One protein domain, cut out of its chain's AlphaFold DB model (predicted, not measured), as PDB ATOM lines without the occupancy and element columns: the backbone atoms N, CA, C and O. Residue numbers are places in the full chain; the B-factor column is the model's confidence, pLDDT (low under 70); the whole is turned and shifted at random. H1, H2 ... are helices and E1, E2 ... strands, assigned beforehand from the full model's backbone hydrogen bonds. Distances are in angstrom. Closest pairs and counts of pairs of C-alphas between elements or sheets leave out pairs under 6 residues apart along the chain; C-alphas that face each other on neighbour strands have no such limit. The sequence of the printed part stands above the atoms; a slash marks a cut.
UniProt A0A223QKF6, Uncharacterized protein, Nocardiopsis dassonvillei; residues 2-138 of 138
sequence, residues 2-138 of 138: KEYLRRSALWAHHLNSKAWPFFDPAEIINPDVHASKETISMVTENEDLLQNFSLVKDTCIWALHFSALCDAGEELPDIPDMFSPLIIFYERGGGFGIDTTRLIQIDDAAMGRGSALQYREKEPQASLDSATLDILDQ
ATOM      1  N   LYS A   2     188.595 152.244  80.209       91.00
ATOM      2  CA  LYS A   2     189.370 152.652  79.007       91.00
ATOM      3  C   LYS A   2     190.341 153.810  79.268       91.00
ATOM      4  O   LYS A   2     191.466 153.772  78.781       91.00
ATOM      5  N   GLU A   3     189.916 154.794  80.058       93.88
ATOM      6  CA  GLU A   3     190.766 155.925  80.444       93.88
ATOM      7  C   GLU A   3     191.912 155.509  81.376       93.88
ATOM      8  O   GLU A   3     193.033 155.967  81.189       93.88
ATOM      9  N   TYR A   4     191.692 154.560  82.295       94.69
ATOM     10  CA  TYR A   4     192.780 153.966  83.081       94.69
ATOM     11  C   TYR A   4     193.827 153.297  82.179       94.69
ATOM     12  O   TYR A   4     195.015 153.558  82.316       94.69
ATOM     13  N   LEU A   5     193.401 152.478  81.208       95.06
ATOM     14  CA  LEU A   5     194.314 151.821  80.259       95.06
ATOM     15  C   LEU A   5     195.125 152.831  79.429       95.06
ATOM     16  O   LEU A   5     196.291 152.582  79.124       95.06
ATOM     17  N   ARG A   6     194.514 153.972  79.083       95.81
ATOM     18  CA  ARG A   6     195.162 155.098  78.397       95.81
ATOM     19  C   ARG A   6     196.237 155.737  79.276       95.81
ATOM     20  O   ARG A   6     197.389 155.829  78.860       95.81
ATOM     21  N   ARG A   7     195.885 156.129  80.504       96.50
ATOM     22  CA  ARG A   7     196.814 156.787  81.434       96.50
ATOM     23  C   ARG A   7     197.934 155.858  81.885       96.50
ATOM     24  O   ARG A   7     199.093 156.250  81.828       96.50
ATOM     25  N   SER A   8     197.636 154.602  82.206       96.81
ATOM     26  CA  SER A   8     198.671 153.618  82.537       96.81
ATOM     27  C   SER A   8     199.625 153.357  81.369       96.81
ATOM     28  O   SER A   8     200.796 153.069  81.601       96.81
ATOM     29  N   ALA A   9     199.179 153.494  80.111       96.75
ATOM     30  CA  ALA A   9     200.060 153.392  78.946       96.75
ATOM     31  C   ALA A   9     201.024 154.581  78.832       96.75
ATOM     32  O   ALA A   9     202.182 154.381  78.462       96.75
ATOM     33  N   LEU A  10     200.573 155.794  79.176       96.75
ATOM     34  CA  LEU A  10     201.440 156.976  79.266       96.75
ATOM     35  C   LEU A  10     202.521 156.770  80.334       96.75
ATOM     36  O   LEU A  10     203.703 156.932  80.039       96.75
ATOM     37  N   TRP A  11     202.126 156.322  81.527       97.38
ATOM     38  CA  TRP A  11     203.049 156.035  82.629       97.38
ATOM     39  C   TRP A  11     204.026 154.907  82.303       97.38
ATOM     40  O   TRP A  11     205.231 155.065  82.480       97.38
ATOM     41  N   ALA A  12     203.548 153.788  81.755       97.06
ATOM     42  CA  ALA A  12     204.418 152.685  81.357       97.06
ATOM     43  C   ALA A  12     205.431 153.115  80.286       97.06
ATOM     44  O   ALA A  12     206.579 152.679  80.315       97.06
ATOM     45  N   HIS A  13     205.029 153.985  79.355       96.44
ATOM     46  CA  HIS A  13     205.941 154.534  78.361       96.44
ATOM     47  C   HIS A  13     206.993 155.451  78.991       96.44
ATOM     48  O   HIS A  13     208.178 155.271  78.715       96.44
ATOM     49  N   HIS A  14     206.571 156.388  79.844       96.19
ATOM     50  CA  HIS A  14     207.465 157.318  80.535       96.19
ATOM     51  C   HIS A  14     208.501 156.582  81.399       96.19
ATOM     52  O   HIS A  14     209.688 156.880  81.331       96.19
ATOM     53  N   LEU A  15     208.063 155.557  82.133       95.88
ATOM     54  CA  LEU A  15     208.908 154.748  83.016       95.88
ATOM     55  C   LEU A  15     209.649 153.610  82.289       95.88
ATOM     56  O   LEU A  15     210.323 152.807  82.930       95.88
ATOM     57  N   ASN A  16     209.496 153.483  80.964       95.19
ATOM     58  CA  ASN A  16     210.016 152.361  80.170       95.19
ATOM     59  C   ASN A  16     209.656 150.971  80.757       95.19
ATOM     60  O   ASN A  16     210.433 150.012  80.693       95.19
ATOM     61  N   SER A  17     208.462 150.854  81.341       94.56
ATOM     62  CA  SER A  17     207.982 149.656  82.027       94.56
ATOM     63  C   SER A  17     207.240 148.712  81.082       94.56
ATOM     64  O   SER A  17     206.406 149.111  80.268       94.56
ATOM     65  N   LYS A  18     207.499 147.410  81.232       93.81
ATOM     66  CA  LYS A  18     206.776 146.336  80.526       93.81
ATOM     67  C   LYS A  18     205.568 145.808  81.309       93.81
ATOM     68  O   LYS A  18     204.871 144.931  80.806       93.81
ATOM     69  N   ALA A  19     205.319 146.327  82.512       93.06
ATOM     70  CA  ALA A  19     204.301 145.826  83.438       93.06
ATOM     71  C   ALA A  19     202.870 146.319  83.128       93.06
ATOM     72  O   ALA A  19     201.935 146.077  83.885       93.06
ATOM     73  N   TRP A  20     202.671 146.997  81.996       94.38
ATOM     74  CA  TRP A  20     201.365 147.511  81.599       94.38
ATOM     75  C   TRP A  20     200.285 146.402  81.527       94.38
ATOM     76  O   TRP A  20     200.531 145.333  80.951       94.38
ATOM     77  N   PRO A  21     199.064 146.638  82.053       93.44
ATOM     78  CA  PRO A  21     198.503 147.925  82.468       93.44
ATOM     79  C   PRO A  21     198.398 148.096  83.983       93.44
ATOM     80  O   PRO A  21     197.957 149.145  84.435       93.44
ATOM     81  N   PHE A  22     198.734 147.065  84.753       94.44
ATOM     82  CA  PHE A  22     198.519 146.984  86.190       94.44
ATOM     83  C   PHE A  22     199.884 146.861  86.845       94.44
ATOM     84  O   PHE A  22     200.508 145.803  86.783       94.44
ATOM     85  N   PHE A  23     200.364 147.971  87.385       96.69
ATOM     86  CA  PHE A  23     201.653 148.050  88.045       96.69
ATOM     87  C   PHE A  23     201.662 149.222  89.018       96.69
ATOM     88  O   PHE A  23     200.843 150.135  88.898       96.69
ATOM     89  N   ASP A  24     202.618 149.186  89.936       97.00
ATOM     90  CA  ASP A  24     202.894 150.268  90.865       97.00
ATOM     91  C   ASP A  24     203.930 151.231  90.254       97.00
ATOM     92  O   ASP A  24     205.097 150.854  90.116       97.00
ATOM     93  N   PRO A  25     203.545 152.442  89.812       96.12
ATOM     94  CA  PRO A  25     204.510 153.429  89.342       96.12
ATOM     95  C   PRO A  25     205.370 153.993  90.479       96.12
ATOM     96  O   PRO A  25     206.513 154.355  90.213       96.12
ATOM     97  N   ALA A  26     204.872 154.046  91.720       95.94
ATOM     98  CA  ALA A  26     205.630 154.593  92.845       95.94
ATOM     99  C   ALA A  26     206.832 153.709  93.187       95.94
ATOM    100  O   ALA A  26     207.937 154.225  93.309       95.94
ATOM    101  N   GLU A  27     206.650 152.386  93.173       96.50
ATOM    102  CA  GLU A  27     207.740 151.405  93.319       96.50
ATOM    103  C   GLU A  27     208.867 151.603  92.284       96.50
ATOM    104  O   GLU A  27     210.037 151.363  92.565       96.50
ATOM    105  N   ILE A  28     208.529 152.039  91.063       96.06
ATOM    106  CA  ILE A  28     209.513 152.252  89.989       96.06
ATOM    107  C   ILE A  28     210.230 153.601  90.150       96.06
ATOM    108  O   ILE A  28     211.403 153.709  89.796       96.06
ATOM    109  N   ILE A  29     209.520 154.626  90.628       95.69
ATOM    110  CA  ILE A  29     210.033 155.998  90.739       95.69
ATOM    111  C   ILE A  29     210.886 156.151  91.993       95.69
ATOM    112  O   ILE A  29     212.036 156.572  91.901       95.69
ATOM    113  N   ASN A  30     210.326 155.799  93.151       96.38
ATOM    114  CA  ASN A  30     211.016 155.854  94.425       96.38
ATOM    115  C   ASN A  30     210.513 154.732  95.362       96.38
ATOM    116  O   ASN A  30     209.504 154.918  96.045       96.38
ATOM    117  N   PRO A  31     211.227 153.593  95.445       95.44
ATOM    118  CA  PRO A  31     210.858 152.461  96.302       95.44
ATOM    119  C   PRO A  31     211.093 152.714  97.802       95.44
ATOM    120  O   PRO A  31     210.877 151.828  98.623       95.44
ATOM    121  N   ASP A  32     211.576 153.897  98.191       96.25
ATOM    122  CA  ASP A  32     211.657 154.286  99.601       96.25
ATOM    123  C   ASP A  32     210.393 155.043 100.059       96.25
ATOM    124  O   ASP A  32     210.209 155.276 101.258       96.25
ATOM    125  N   VAL A  33     209.497 155.409  99.130       94.94
ATOM    126  CA  VAL A  33     208.269 156.165  99.411       94.94
ATOM    127  C   VAL A  33     207.038 155.292  99.194       94.94
ATOM    128  O   VAL A  33     206.658 154.961  98.075       94.94
ATOM    129  N   HIS A  34     206.362 154.977 100.297       94.50
ATOM    130  CA  HIS A  34     205.137 154.184 100.298       94.50
ATOM    131  C   HIS A  34     204.109 154.745 101.269       94.50
ATOM    132  O   HIS A  34     204.439 155.408 102.256       94.50
ATOM    133  N   ALA A  35     202.846 154.402 101.021       95.38
ATOM    134  CA  ALA A  35     201.792 154.612 101.998       95.38
ATOM    135  C   ALA A  35     202.116 153.877 103.303       95.38
ATOM    136  O   ALA A  35     202.732 152.807 103.320       95.38
ATOM    137  N   SER A  36     201.678 154.454 104.419       94.50
ATOM    138  CA  SER A  36     201.903 153.847 105.724       94.50
ATOM    139  C   SER A  36     201.209 152.483 105.828       94.50
ATOM    140  O   SER A  36     200.160 152.246 105.222       94.50
ATOM    141  N   LYS A  37     201.755 151.590 106.662       92.81
ATOM    142  CA  LYS A  37     201.129 150.285 106.938       92.81
ATOM    143  C   LYS A  37     199.698 150.424 107.453       92.81
ATOM    144  O   LYS A  37     198.860 149.607 107.104       92.81
ATOM    145  N   GLU A  38     199.426 151.458 108.247       92.81
ATOM    146  CA  GLU A  38     198.088 151.760 108.762       92.81
ATOM    147  C   GLU A  38     197.110 152.070 107.620       92.81
ATOM    148  O   GLU A  38     196.046 151.462 107.534       92.81
ATOM    149  N   THR A  39     197.510 152.933 106.681       91.81
ATOM    150  CA  THR A  39     196.707 153.277 105.497       91.81
ATOM    151  C   THR A  39     196.450 152.058 104.609       91.81
ATOM    152  O   THR A  39     195.333 151.853 104.139       91.81
ATOM    153  N   ILE A  40     197.467 151.218 104.402       92.50
ATOM    154  CA  ILE A  40     197.329 149.978 103.628       92.50
ATOM    155  C   ILE A  40     196.365 149.013 104.334       92.50
ATOM    156  O   ILE A  40     195.473 148.465 103.684       92.50
ATOM    157  N   SER A  41     196.487 148.846 105.656       89.38
ATOM    158  CA  SER A  41     195.607 147.983 106.456       89.38
ATOM    159  C   SER A  41     194.130 148.319 106.252       89.38
ATOM    160  O   SER A  41     193.344 147.404 106.023       89.38
ATOM    161  N   MET A  42     193.764 149.607 106.198       85.62
ATOM    162  CA  MET A  42     192.377 150.042 105.957       85.62
ATOM    163  C   MET A  42     191.775 149.493 104.652       85.62
ATOM    164  O   MET A  42     190.578 149.217 104.597       85.62
ATOM    165  N   VAL A  43     192.590 149.314 103.608       84.25
ATOM    166  CA  VAL A  43     192.163 148.702 102.338       84.25
ATOM    167  C   VAL A  43     192.216 147.179 102.427       84.25
ATOM    168  O   VAL A  43     191.318 146.490 101.949       84.25
ATOM    169  N   THR A  44     193.275 146.630 103.023       82.50
ATOM    170  CA  THR A  44     193.513 145.181 102.999       82.50
ATOM    171  C   THR A  44     192.673 144.374 103.979       82.50
ATOM    172  O   THR A  44     192.561 143.167 103.779       82.50
ATOM    173  N   GLU A  45     192.108 145.012 105.000       84.19
ATOM    174  CA  GLU A  45     191.242 144.398 106.015       84.19
ATOM    175  C   GLU A  45     189.750 144.585 105.697       84.19
ATOM    176  O   GLU A  45     188.889 144.074 106.408       84.19
ATOM    177  N   ASN A  46     189.427 145.285 104.605       78.50
ATOM    178  CA  ASN A  46     188.057 145.461 104.152       78.50
ATOM    179  C   ASN A  46     187.546 144.173 103.476       78.50
ATOM    180  O   ASN A  46     187.963 143.827 102.368       78.50
ATOM    181  N   GLU A  47     186.639 143.462 104.152       70.69
ATOM    182  CA  GLU A  47     186.089 142.178 103.695       70.69
ATOM    183  C   GLU A  47     185.394 142.264 102.327       70.69
ATOM    184  O   GLU A  47     185.516 141.330 101.530       70.69
ATOM    185  N   ASP A  48     184.753 143.392 102.004       70.44
ATOM    186  CA  ASP A  48     184.070 143.585 100.721       70.44
ATOM    187  C   ASP A  48     185.067 143.665  99.553       70.44
ATOM    188  O   ASP A  48     184.800 143.164  98.458       70.44
ATOM    189  N   LEU A  49     186.256 144.231  99.784       66.62
ATOM    190  CA  LEU A  49     187.342 144.258  98.796       66.62
ATOM    191  C   LEU A  49     188.069 142.911  98.698       66.62
ATOM    192  O   LEU A  49     188.536 142.529  97.625       66.62
ATOM    193  N   LEU A  50     188.154 142.167  99.804       59.00
ATOM    194  CA  LEU A  50     188.813 140.858  99.857       59.00
ATOM    195  C   LEU A  50     188.061 139.774  99.077       59.00
ATOM    196  O   LEU A  50     188.692 138.843  98.572       59.00
ATOM    197  N   GLN A  51     186.738 139.891  98.956       63.31
ATOM    198  CA  GLN A  51     185.919 138.944  98.193       63.31
ATOM    199  C   GLN A  51     185.937 139.215  96.678       63.31
ATOM    200  O   GLN A  51     185.688 138.299  95.894       63.31
ATOM    201  N   ASN A  52     186.296 140.432  96.250       58.44
ATOM    202  CA  ASN A  52     186.033 140.944  94.903       58.44
ATOM    203  C   ASN A  52     187.308 141.265  94.102       58.44
ATOM    204  O   ASN A  52     187.515 142.385  93.664       58.44
ATOM    205  N   PHE A  53     188.119 140.247  93.805       67.50
ATOM    206  CA  PHE A  53     189.270 140.308  92.882       67.50
ATOM    207  C   PHE A  53     190.556 140.925  93.468       67.50
ATOM    208  O   PHE A  53     190.679 142.131  93.670       67.50
ATOM    209  N   SER A  54     191.594 140.085  93.611       79.25
ATOM    210  CA  SER A  54     192.946 140.463  94.075       79.25
ATOM    211  C   SER A  54     193.507 141.722  93.405       79.25
ATOM    212  O   SER A  54     194.208 142.500  94.038       79.25
ATOM    213  N   LEU A  55     193.177 141.947  92.134       88.31
ATOM    214  CA  LEU A  55     193.712 143.059  91.360       88.31
ATOM    215  C   LEU A  55     193.113 144.420  91.742       88.31
ATOM    216  O   LEU A  55     193.801 145.433  91.638       88.31
ATOM    217  N   VAL A  56     191.857 144.458  92.202       88.88
ATOM    218  CA  VAL A  56     191.246 145.679  92.756       88.88
ATOM    219  C   VAL A  56     191.988 146.078  94.026       88.88
ATOM    220  O   VAL A  56     192.403 147.222  94.169       88.88
ATOM    221  N   LYS A  57     192.259 145.110  94.906       89.56
ATOM    222  CA  LYS A  57     193.064 145.338  96.109       89.56
ATOM    223  C   LYS A  57     194.454 145.884  95.769       89.56
ATOM    224  O   LYS A  57     194.856 146.894  96.339       89.56
ATOM    225  N   ASP A  58     195.159 145.249  94.835       92.12
ATOM    226  CA  ASP A  58     196.505 145.674  94.436       92.12
ATOM    227  C   ASP A  58     196.503 147.107  93.888       92.12
ATOM    228  O   ASP A  58     197.301 147.941  94.303       92.12
ATOM    229  N   THR A  59     195.556 147.431  93.009       94.31
ATOM    230  CA  THR A  59     195.448 148.769  92.407       94.31
ATOM    231  C   THR A  59     195.029 149.851  93.405       94.31
ATOM    232  O   THR A  59     195.504 150.977  93.280       94.31
ATOM    233  N   CYS A  60     194.236 149.527  94.432       93.38
ATOM    234  CA  CYS A  60     193.996 150.433  95.559       93.38
ATOM    235  C   CYS A  60     195.280 150.701  96.360       93.38
ATOM    236  O   CYS A  60     195.561 151.850  96.691       93.38
ATOM    237  N   ILE A  61     196.087 149.672  96.644       94.56
ATOM    238  CA  ILE A  61     197.373 149.839  97.346       94.56
ATOM    239  C   ILE A  61     198.331 150.701  96.518       94.56
ATOM    240  O   ILE A  61     198.926 151.638  97.045       94.56
ATOM    241  N   TRP A  62     198.445 150.438  95.216       97.06
ATOM    242  CA  TRP A  62     199.311 151.222  94.334       97.06
ATOM    243  C   TRP A  62     198.841 152.673  94.196       97.06
ATOM    244  O   TRP A  62     199.671 153.575  94.138       97.06
ATOM    245  N   ALA A  63     197.528 152.927  94.211       96.75
ATOM    246  CA  ALA A  63     196.994 154.285  94.263       96.75
ATOM    247  C   ALA A  63     197.410 155.017  95.551       96.75
ATOM    248  O   ALA A  63     197.780 156.188  95.502       96.75
ATOM    249  N   LEU A  64     197.416 154.322  96.695       96.81
ATOM    250  CA  LEU A  64     197.902 154.883  97.959       96.81
ATOM    251  C   LEU A  64     199.410 155.166  97.920       96.81
ATOM    252  O   LEU A  64     199.840 156.221  98.379       96.81
ATOM    253  N   HIS A  65     200.218 154.257  97.364       97.19
ATOM    254  CA  HIS A  65     201.653 154.496  97.177       97.19
ATOM    255  C   HIS A  65     201.907 155.698  96.265       97.19
ATOM    256  O   HIS A  65     202.735 156.547  96.581       97.19
ATOM    257  N   PHE A  66     201.151 155.812  95.173       96.56
ATOM    258  CA  PHE A  66     201.239 156.950  94.267       96.56
ATOM    259  C   PHE A  66     200.854 158.270  94.947       96.56
ATOM    260  O   PHE A  66     201.541 159.269  94.767       96.56
ATOM    261  N   SER A  67     199.822 158.274  95.796       95.62
ATOM    262  CA  SER A  67     199.486 159.448  96.612       95.62
ATOM    263  C   SER A  67     200.627 159.829  97.559       95.62
ATOM    264  O   SER A  67     200.982 160.999  97.643       95.62
ATOM    265  N   ALA A  68     201.241 158.850  98.233       96.50
ATOM    266  CA  ALA A  68     202.376 159.098  99.122       96.50
ATOM    267  C   ALA A  68     203.590 159.673  98.368       96.50
ATOM    268  O   ALA A  68     204.279 160.549  98.887       96.50
ATOM    269  N   LEU A  69     203.820 159.216  97.134       95.62
ATOM    270  CA  LEU A  69     204.847 159.746  96.235       95.62
ATOM    271  C   LEU A  69     204.607 161.227  95.898       95.62
ATOM    272  O   LEU A  69     205.535 162.031  95.959       95.62
ATOM    273  N   CYS A  70     203.358 161.596  95.593       92.81
ATOM    274  CA  CYS A  70     202.968 162.989  95.369       92.81
ATOM    275  C   CYS A  70     203.180 163.850  96.626       92.81
ATOM    276  O   CYS A  70     203.739 164.943  96.536       92.81
ATOM    277  N   ASP A  71     202.775 163.351  97.797       94.56
ATOM    278  CA  ASP A  71     202.894 164.068  99.074       94.56
ATOM    279  C   ASP A  71     204.355 164.258  99.516       94.56
ATOM    280  O   ASP A  71     204.686 165.250 100.170       94.56
ATOM    281  N   ALA A  72     205.244 163.337  99.134       94.25
ATOM    282  CA  ALA A  72     206.684 163.451  99.363       94.25
ATOM    283  C   ALA A  72     207.344 164.572  98.535       94.25
ATOM    284  O   ALA A  72     208.479 164.955  98.826       94.25
ATOM    285  N   GLY A  73     206.636 165.129  97.544       90.44
ATOM    286  CA  GLY A  73     207.127 166.221  96.706       90.44
ATOM    287  C   GLY A  73     208.098 165.774  95.614       90.44
ATOM    288  O   GLY A  73     208.935 166.571  95.193       90.44
ATOM    289  N   GLU A  74     208.005 164.518  95.171       90.88
ATOM    290  CA  GLU A  74     208.793 164.015  94.045       90.88
ATOM    291  C   GLU A  74     208.516 164.815  92.764       90.88
ATOM    292  O   GLU A  74     207.383 165.217  92.484       90.88
ATOM    293  N   GLU A  75     209.554 165.032  91.954       88.75
ATOM    294  CA  GLU A  75     209.410 165.689  90.653       88.75
ATOM    295  C   GLU A  75     208.746 164.731  89.658       88.75
ATOM    296  O   GLU A  75     209.399 163.968  88.942       88.75
ATOM    297  N   LEU A  76     207.415 164.763  89.624       90.31
ATOM    298  CA  LEU A  76     206.630 163.951  88.709       90.31
ATOM    299  C   LEU A  76     206.496 164.622  87.333       90.31
ATOM    300  O   LEU A  76     206.378 165.847  87.232       90.31
ATOM    301  N   PRO A  77     206.488 163.830  86.250       91.38
ATOM    302  CA  PRO A  77     206.220 164.344  84.912       91.38
ATOM    303  C   PRO A  77     204.807 164.937  84.803       91.38
ATOM    304  O   PRO A  77     203.878 164.484  85.468       91.38
ATOM    305  N   ASP A  78     204.624 165.886  83.881       92.88
ATOM    306  CA  ASP A  78     203.314 166.459  83.535       92.88
ATOM    307  C   ASP A  78     202.475 165.469  82.698       92.88
ATOM    308  O   ASP A  78     202.245 165.635  81.499       92.88
ATOM    309  N   ILE A  79     202.088 164.357  83.326       93.25
ATOM    310  CA  ILE A  79     201.163 163.352  82.798       93.25
ATOM    311  C   ILE A  79     200.023 163.126  83.795       93.25
ATOM    312  O   ILE A  79     200.245 163.158  85.004       93.25
ATOM    313  N   PRO A  80     198.795 162.857  83.315       93.69
ATOM    314  CA  PRO A  80     197.643 162.698  84.195       93.69
ATOM    315  C   PRO A  80     197.813 161.565  85.209       93.69
ATOM    316  O   PRO A  80     198.346 160.504  84.869       93.69
ATOM    317  N   ASP A  81     197.255 161.755  86.407       93.94
ATOM    318  CA  ASP A  81     197.197 160.737  87.460       93.94
ATOM    319  C   ASP A  81     196.664 159.405  86.906       93.94
ATOM    320  O   ASP A  81     195.576 159.346  86.309       93.94
ATOM    321  N   MET A  82     197.458 158.347  87.095       95.00
ATOM    322  CA  MET A  82     197.184 157.008  86.586       95.00
ATOM    323  C   MET A  82     195.924 156.387  87.194       95.00
ATOM    324  O   MET A  82     195.166 155.742  86.467       95.00
ATOM    325  N   PHE A  83     195.704 156.565  88.496       96.38
ATOM    326  CA  PHE A  83     194.710 155.850  89.296       96.38
ATOM    327  C   PHE A  83     193.389 156.599  89.451       96.38
ATOM    328  O   PHE A  83     192.369 155.957  89.686       96.38
ATOM    329  N   SER A  84     193.360 157.914  89.231       94.81
ATOM    330  CA  SER A  84     192.151 158.744  89.279       94.81
ATOM    331  C   SER A  84     190.942 158.127  88.540       94.81
ATOM    332  O   SER A  84     189.861 158.078  89.128       94.81
ATOM    333  N   PRO A  85     191.069 157.547  87.322       94.50
ATOM    334  CA  PRO A  85     189.938 156.891  86.664       94.50
ATOM    335  C   PRO A  85     189.466 155.590  87.335       94.50
ATOM    336  O   PRO A  85     188.330 155.186  87.103       94.50
ATOM    337  N   LEU A  86     190.330 154.890  88.082       93.06
ATOM    338  CA  LEU A  86     189.939 153.709  88.861       93.06
ATOM    339  C   LEU A  86     189.291 154.098  90.184       93.06
ATOM    340  O   LEU A  86     188.289 153.496  90.532       93.06
ATOM    341  N   ILE A  87     189.801 155.125  90.868       92.50
ATOM    342  CA  ILE A  87     189.203 155.641  92.109       92.50
ATOM    343  C   ILE A  87     187.744 156.028  91.858       92.50
ATOM    344  O   ILE A  87     186.854 155.483  92.502       92.50
ATOM    345  N   ILE A  88     187.487 156.850  90.833       91.81
ATOM    346  CA  ILE A  88     186.121 157.234  90.439       91.81
ATOM    347  C   ILE A  88     185.273 155.999  90.103       91.81
ATOM    348  O   ILE A  88     184.090 155.937  90.424       91.81
ATOM    349  N   PHE A  89     185.865 155.001  89.443       89.25
ATOM    350  CA  PHE A  89     185.164 153.768  89.099       89.25
ATOM    351  C   PHE A  89     184.766 152.961  90.348       89.25
ATOM    352  O   PHE A  89     183.634 152.488  90.416       89.25
ATOM    353  N   TYR A  90     185.642 152.864  91.350       88.62
ATOM    354  CA  TYR A  90     185.371 152.181  92.619       88.62
ATOM    355  C   TYR A  90     184.359 152.927  93.488       88.62
ATOM    356  O   TYR A  90     183.473 152.302  94.064       88.62
ATOM    357  N   GLU A  91     184.438 154.256  93.552       88.12
ATOM    358  CA  GLU A  91     183.489 155.091  94.303       88.12
ATOM    359  C   GLU A  91     182.049 154.957  93.787       88.12
ATOM    360  O   GLU A  91     181.095 155.151  94.539       88.12
ATOM    361  N   ARG A  92     181.884 154.566  92.519       87.75
ATOM    362  CA  ARG A  92     180.586 154.265  91.894       87.75
ATOM    363  C   ARG A  92     180.183 152.790  92.006       87.75
ATOM    364  O   ARG A  92     179.253 152.357  91.337       87.75
ATOM    365  N   GLY A  93     180.880 152.012  92.835       84.44
ATOM    366  CA  GLY A  93     180.608 150.590  93.061       84.44
ATOM    367  C   GLY A  93     181.131 149.658  91.967       84.44
ATOM    368  O   GLY A  93     180.820 148.470  91.985       84.44
ATOM    369  N   GLY A  94     181.919 150.170  91.018       85.94
ATOM    370  CA  GLY A  94     182.507 149.366  89.956       85.94
ATOM    371  C   GLY A  94     183.617 148.450  90.467       85.94
ATOM    372  O   GLY A  94     184.384 148.802  91.358       85.94
ATOM    373  N   GLY A  95     183.751 147.279  89.852       87.69
ATOM    374  CA  GLY A  95     184.844 146.339  90.092       87.69
ATOM    375  C   GLY A  95     185.348 145.744  88.784       87.69
ATOM    376  O   GLY A  95     184.715 145.877  87.735       87.69
ATOM    377  N   PHE A  96     186.520 145.112  88.809       89.00
ATOM    378  CA  PHE A  96     186.975 144.349  87.653       89.00
ATOM    379  C   PHE A  96     187.850 143.163  88.037       89.00
ATOM    380  O   PHE A  96     188.571 143.181  89.032       89.00
ATOM    381  N   GLY A  97     187.828 142.149  87.181       88.19
ATOM    382  CA  GLY A  97     188.673 140.968  87.275       88.19
ATOM    383  C   GLY A  97     189.482 140.741  86.005       88.19
ATOM    384  O   GLY A  97     189.271 141.382  84.974       88.19
ATOM    385  N   ILE A  98     190.410 139.788  86.076       87.56
ATOM    386  CA  ILE A  98     191.068 139.218  84.900       87.56
ATOM    387  C   ILE A  98     190.725 137.742  84.858       87.56
ATOM    388  O   ILE A  98     190.981 137.017  85.818       87.56
ATOM    389  N   ASP A  99     190.143 137.301  83.750       84.06
ATOM    390  CA  ASP A  99     189.845 135.887  83.562       84.06
ATOM    391  C   ASP A  99     191.064 135.094  83.055       84.06
ATOM    392  O   ASP A  99     192.135 135.627  82.745       84.06
ATOM    393  N   THR A 100     190.893 133.779  82.931       82.31
ATOM    394  CA  THR A 100     191.930 132.864  82.427       82.31
ATOM    395  C   THR A 100     192.325 133.136  80.972       82.31
ATOM    396  O   THR A 100     193.421 132.760  80.554       82.31
ATOM    397  N   THR A 101     191.478 133.830  80.208       84.00
ATOM    398  CA  THR A 101     191.742 134.264  78.829       84.00
ATOM    399  C   THR A 101     192.424 135.634  78.751       84.00
ATOM    400  O   THR A 101     192.725 136.115  77.658       84.00
ATOM    401  N   ARG A 102     192.760 136.229  79.907       83.44
ATOM    402  CA  ARG A 102     193.374 137.558  80.061       83.44
ATOM    403  C   ARG A 102     192.486 138.707  79.578       83.44
ATOM    404  O   ARG A 102     193.005 139.772  79.228       83.44
ATOM    405  N   LEU A 103     191.169 138.507  79.557       88.19
ATOM    406  CA  LEU A 103     190.213 139.588  79.348       88.19
ATOM    407  C   LEU A 103     189.944 140.304  80.667       88.19
ATOM    408  O   LEU A 103     189.959 139.696  81.736       88.19
ATOM    409  N   ILE A 104     189.712 141.611  80.565       89.94
ATOM    410  CA  ILE A 104     189.268 142.436  81.684       89.94
ATOM    411  C   ILE A 104     187.759 142.257  81.785       89.94
ATOM    412  O   ILE A 104     187.040 142.629  80.856       89.94
ATOM    413  N   GLN A 105     187.312 141.669  82.888       89.62
ATOM    414  CA  GLN A 105     185.905 141.462  83.211       89.62
ATOM    415  C   GLN A 105     185.414 142.646  84.035       89.62
ATOM    416  O   GLN A 105     186.060 143.006  85.016       89.62
ATOM    417  N   ILE A 106     184.316 143.261  83.614       87.12
ATOM    418  CA  ILE A 106     183.657 144.392  84.264       87.12
ATOM    419  C   ILE A 106     182.173 144.047  84.293       87.12
ATOM    420  O   ILE A 106     181.530 144.067  83.243       87.12
ATOM    421  N   ASP A 107     181.654 143.701  85.466       83.44
ATOM    422  CA  ASP A 107     180.297 143.169  85.627       83.44
ATOM    423  C   ASP A 107     180.028 142.020  84.629       83.44
ATOM    424  O   ASP A 107     180.809 141.069  84.558       83.44
ATOM    425  N   ASP A 108     178.974 142.122  83.817       81.56
ATOM    426  CA  ASP A 108     178.615 141.134  82.786       81.56
ATOM    427  C   ASP A 108     179.337 141.349  81.438       81.56
ATOM    428  O   ASP A 108     179.064 140.658  80.449       81.56
ATOM    429  N   ALA A 109     180.247 142.325  81.356       86.25
ATOM    430  CA  ALA A 109     180.977 142.672  80.145       86.25
ATOM    431  C   ALA A 109     182.449 142.245  80.211       86.25
ATOM    432  O   ALA A 109     183.137 142.397  81.215       86.25
ATOM    433  N   ALA A 110     182.979 141.806  79.070       87.12
ATOM    434  CA  ALA A 110     184.393 141.493  78.909       87.12
ATOM    435  C   ALA A 110     185.028 142.415  77.869       87.12
ATOM    436  O   ALA A 110     184.451 142.675  76.809       87.12
ATOM    437  N   MET A 111     186.254 142.870  78.124       88.75
ATOM    438  CA  MET A 111     187.022 143.621  77.139       88.75
ATOM    439  C   MET A 111     188.465 143.146  77.019       88.75
ATOM    440  O   MET A 111     189.155 142.840  77.993       88.75
ATOM    441  N   GLY A 112     188.952 143.134  75.779       85.38
ATOM    442  CA  GLY A 112     190.358 142.903  75.496       85.38
ATOM    443  C   GLY A 112     191.215 144.058  76.001       85.38
ATOM    444  O   GLY A 112     190.897 145.232  75.794       85.38
ATOM    445  N   ARG A 113     192.350 143.717  76.613       81.25
ATOM    446  CA  ARG A 113     193.310 144.709  77.089       81.25
ATOM    447  C   ARG A 113     193.897 145.556  75.949       81.25
ATOM    448  O   ARG A 113     194.140 146.733  76.154       81.25
ATOM    449  N   GLY A 114     194.098 144.998  74.753       86.88
ATOM    450  CA  GLY A 114     194.782 145.686  73.646       86.88
ATOM    451  C   GLY A 114     196.287 145.856  73.895       86.88
ATOM    452  O   GLY A 114     196.876 145.094  74.670       86.88
ATOM    453  N   SER A 115     196.922 146.829  73.233       89.19
ATOM    454  CA  SER A 115     198.346 147.146  73.428       89.19
ATOM    455  C   SER A 115     198.563 148.519  74.066       89.19
ATOM    456  O   SER A 115     197.809 149.459  73.815       89.19
ATOM    457  N   ALA A 116     199.640 148.649  74.846       88.81
ATOM    458  CA  ALA A 116     200.027 149.923  75.453       88.81
ATOM    459  C   ALA A 116     200.209 151.021  74.391       88.81
ATOM    460  O   ALA A 116     199.708 152.124  74.561       88.81
ATOM    461  N   LEU A 117     200.837 150.698  73.251       89.31
ATOM    462  CA  LEU A 117     201.018 151.648  72.150       89.31
ATOM    463  C   LEU A 117     199.677 152.180  71.626       89.31
ATOM    464  O   LEU A 117     199.522 153.381  71.470       89.31
ATOM    465  N   GLN A 118     198.691 151.306  71.404       88.81
ATOM    466  CA  GLN A 118     197.367 151.737  70.945       88.81
ATOM    467  C   GLN A 118     196.686 152.664  71.946       88.81
ATOM    468  O   GLN A 118     196.036 153.616  71.538       88.81
ATOM    469  N   TYR A 119     196.788 152.368  73.241       88.75
ATOM    470  CA  TYR A 119     196.163 153.185  74.275       88.75
ATOM    471  C   TYR A 119     196.888 154.509  74.494       88.75
ATOM    472  O   TYR A 119     196.223 155.500  74.748       88.75
ATOM    473  N   ARG A 120     198.210 154.559  74.331       88.31
ATOM    474  CA  ARG A 120     198.985 155.799  74.428       88.31
ATOM    475  C   ARG A 120     198.535 156.852  73.409       88.31
ATOM    476  O   ARG A 120     198.441 158.019  73.756       88.31
ATOM    477  N   GLU A 121     198.234 156.420  72.185       87.69
ATOM    478  CA  GLU A 121     197.824 157.297  71.074       87.69
ATOM    479  C   GLU A 121     196.326 157.652  71.086       87.69
ATOM    480  O   GLU A 121     195.845 158.328  70.180       87.69
ATOM    481  N   LYS A 122     195.546 157.162  72.058       87.44
ATOM    482  CA  LYS A 122     194.125 157.517  72.142       87.44
ATOM    483  C   LYS A 122     193.954 158.907  72.729       87.44
ATOM    484  O   LYS A 122     194.605 159.263  73.710       87.44
ATOM    485  N   GLU A 123     192.970 159.619  72.197       85.19
ATOM    486  CA  GLU A 123     192.439 160.819  72.833       85.19
ATOM    487  C   GLU A 123     191.895 160.494  74.235       85.19
ATOM    488  O   GLU A 123     191.369 159.384  74.452       85.19
ATOM    489  N   PRO A 124     192.002 161.436  75.194       84.12
ATOM    490  CA  PRO A 124     191.328 161.327  76.478       84.12
ATOM    491  C   PRO A 124     189.863 160.941  76.287       84.12
ATOM    492  O   PRO A 124     189.169 161.479  75.422       84.12
ATOM    493  N   GLN A 125     189.385 159.980  77.079       75.81
ATOM    494  CA  GLN A 125     187.940 159.762  77.150       75.81
ATOM    495  C   GLN A 125     187.269 161.037  77.688       75.81
ATOM    496  O   GLN A 125     187.938 161.869  78.306       75.81
ATOM    497  N   ALA A 126     185.968 161.199  77.416       63.53
ATOM    498  CA  ALA A 126     185.183 162.345  77.874       63.53
ATOM    499  C   ALA A 126     185.428 162.658  79.360       63.53
ATOM    500  O   ALA A 126     185.876 161.801  80.125       63.53
ATOM    501  N   SER A 127     185.142 163.903  79.737       70.81
ATOM    502  CA  SER A 127     185.412 164.425  81.072       70.81
ATOM    503  C   SER A 127     184.970 163.446  82.167       70.81
ATOM    504  O   SER A 127     183.836 162.974  82.173       70.81
ATOM    505  N   LEU A 128     185.893 163.134  83.081       71.75
ATOM    506  CA  LEU A 128     185.631 162.311  84.266       71.75
ATOM    507  C   LEU A 128     184.950 163.126  85.380       71.75
ATOM    508  O   LEU A 128     185.019 162.746  86.546       71.75
ATOM    509  N   ASP A 129     184.358 164.277  85.049       76.12
ATOM    510  CA  ASP A 129     183.596 165.049  86.019       76.12
ATOM    511  C   ASP A 129     182.323 164.295  86.408       76.12
ATOM    512  O   ASP A 129     181.681 163.636  85.585       76.12
ATOM    513  N   SER A 130     181.963 164.405  87.684       70.00
ATOM    514  CA  SER A 130     180.843 163.662  88.255       70.00
ATOM    515  C   SER A 130     179.529 163.942  87.526       70.00
ATOM    516  O   SER A 130     178.770 163.012  87.300       70.00
ATOM    517  N   ALA A 131     179.287 165.180  87.076       73.19
ATOM    518  CA  ALA A 131     178.038 165.539  86.407       73.19
ATOM    519  C   ALA A 131     177.881 164.843  85.045       73.19
ATOM    520  O   ALA A 131     176.793 164.373  84.718       73.19
ATOM    521  N   THR A 132     178.958 164.733  84.265       74.81
ATOM    522  CA  THR A 132     178.960 163.980  83.002       74.81
ATOM    523  C   THR A 132     178.747 162.485  83.241       74.81
ATOM    524  O   THR A 132     178.009 161.847  82.491       74.81
ATOM    525  N   LEU A 133     179.362 161.920  84.284       77.38
ATOM    526  CA  LEU A 133     179.213 160.500  84.620       77.38
ATOM    527  C   LEU A 133     177.812 160.173  85.156       77.38
ATOM    528  O   LEU A 133     177.238 159.162  84.770       77.38
ATOM    529  N   ASP A 134     177.216 161.056  85.955       76.25
ATOM    530  CA  ASP A 134     175.859 160.886  86.488       76.25
ATOM    531  C   ASP A 134     174.779 160.888  85.397       76.25
ATOM    532  O   ASP A 134     173.720 160.295  85.582       76.25
ATOM    533  N   ILE A 135     175.031 161.530  84.251       78.19
ATOM    534  CA  ILE A 135     174.141 161.458  83.081       78.19
ATOM    535  C   ILE A 135     174.193 160.070  82.425       78.19
ATOM    536  O   ILE A 135     173.198 159.638  81.854       78.19
ATOM    537  N   LEU A 136     175.338 159.382  82.476       71.31
ATOM    538  CA  LEU A 136     175.513 158.061  81.858       71.31
ATOM    539  C   LEU A 136     174.929 156.920  82.698       71.31
ATOM    540  O   LEU A 136     174.635 155.866  82.140       71.31
ATOM    541  N   ASP A 137     174.766 157.136  84.003       67.69
ATOM    542  CA  ASP A 137     174.215 156.149  84.938       67.69
ATOM    543  C   ASP A 137     172.673 156.194  85.038       67.69
ATOM    544  O   ASP A 137     172.085 155.393  85.769       67.69
ATOM    545  N   GLN A 138     172.017 157.120  84.323       57.91
ATOM    546  CA  GLN A 138     170.552 157.209  84.183       57.91
ATOM    547  C   GLN A 138     170.030 156.357  83.023       57.91
ATOM    548  O   GLN A 138     168.945 155.754  83.200       57.91
TER     549      GLN A 138
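What this domain is: This is residues 2 to 138 of the 138 residues of an uncharacterized protein of Nocardiopsis dassonvillei (UniProt A0A223QKF6). Two small groups of helices make this domain: the long helix H5, with the short H2 and H3 packed on different parts of it, and H1, with H7 packed on it and H6 at its first residues. H6 is also close to H5, and H1 and H5 themselves stay apart. A small hairpin of two short strands, E1 and E2, lies away from H5, and H8, near the last residue, touches no helix. The printed part has 137 residues with eight named helices and two named strands, in the order H1, H2, H3, H4, H5, H6, E1, E2, H7, H8; the class is mostly helix and the sheet of two strands is antiparallel. The whole is compact, with a radius of gyration of the C-alphas of 15.1 A, and spans 41 by 38 by 35 A.

How they stand to each other: Start at H1, residues 2 to 14, and look across to H2, residues 25 to 29: the two are close but not clearly touching, with the C-alphas of Trp 11 and Pro 25 the closest at 7.3 A. Go on to H5, residues 54 to 71, the hub, which touches three helices. H2 touches residues 62 to 69 of H5 alone, with Ala 26 and Phe 66 the closest C-alphas at 5.2 A. H3, residues 37 to 44, touches residues 57 to 64 of H5 alone, opposite ways at a shallow tilt of 32 degrees; its closest C-alphas are those of Ile 40 and Ile 61, 6.3 A apart. H4, residues 47 to 51, and H5 touch only at the corner by their link, and only just, with 3 pairs of C-alphas within 8 A; the closest are those of Leu 49 and Lys 57, 6.4 A apart. H6, residues 84 to 91, is close to H5 but not clearly touching, with the C-alphas of Cys 60 and Ile 87 the closest at 7.9 A. H6 touches residues 3 to 4 of H1 alone, opposite ways at a tilt of 37 degrees, only just steep, with Tyr 4 and Pro 85 the closest C-alphas at 5.4 A. Then find the hairpin of E1, residues 104 to 106, and E2, residues 109 to 111, antiparallel at 154 degrees: N 104 and O 111 are 2.9 A apart and N 106 and O 109 are 2.8 A apart, both within hydrogen-bond range. Residues 97 to 98 also pair, antiparallel, with residues 104 to 105 of E1. H7, residues 116 to 120, touches H1, where the C-alphas of Arg 6 and Tyr 119 are the closest at 4.7 A. H8, residues 130 to 136, is apart from H1, H5, H6 and H7, among others. Every O i to N i+4 pair is within hydrogen-bond range in H1, H2, H4, H5, H6 and H7; the count is 3 of 4 in H3 and 2 of 3 in H8.

Where its parts are: Find C-alpha 2 at (189.370, 152.652, 79.007); from there H1 runs 18.7 A to C-alpha 14. H5 starts at C-alpha 54, (192.946, 140.463, 94.075), and runs 26.1 A to C-alpha 71. H6 measures 10.7 A, and H3 and H8 10.0 A each; H8 ends at C-alpha 136, (175.513, 158.061, 81.858).

The domain as a whole: Look for the two C-alphas farthest apart, those of Asp 32 and Gln 138, at 44.0 A. The printed part has no cut. The links from H5 to H6 and from H6 to E1 are long, 12 residues each. Mean pLDDT of the printed part is 88.0; the model's confidence is under 70 at residues 49 to 53, 126 and 137 to 138.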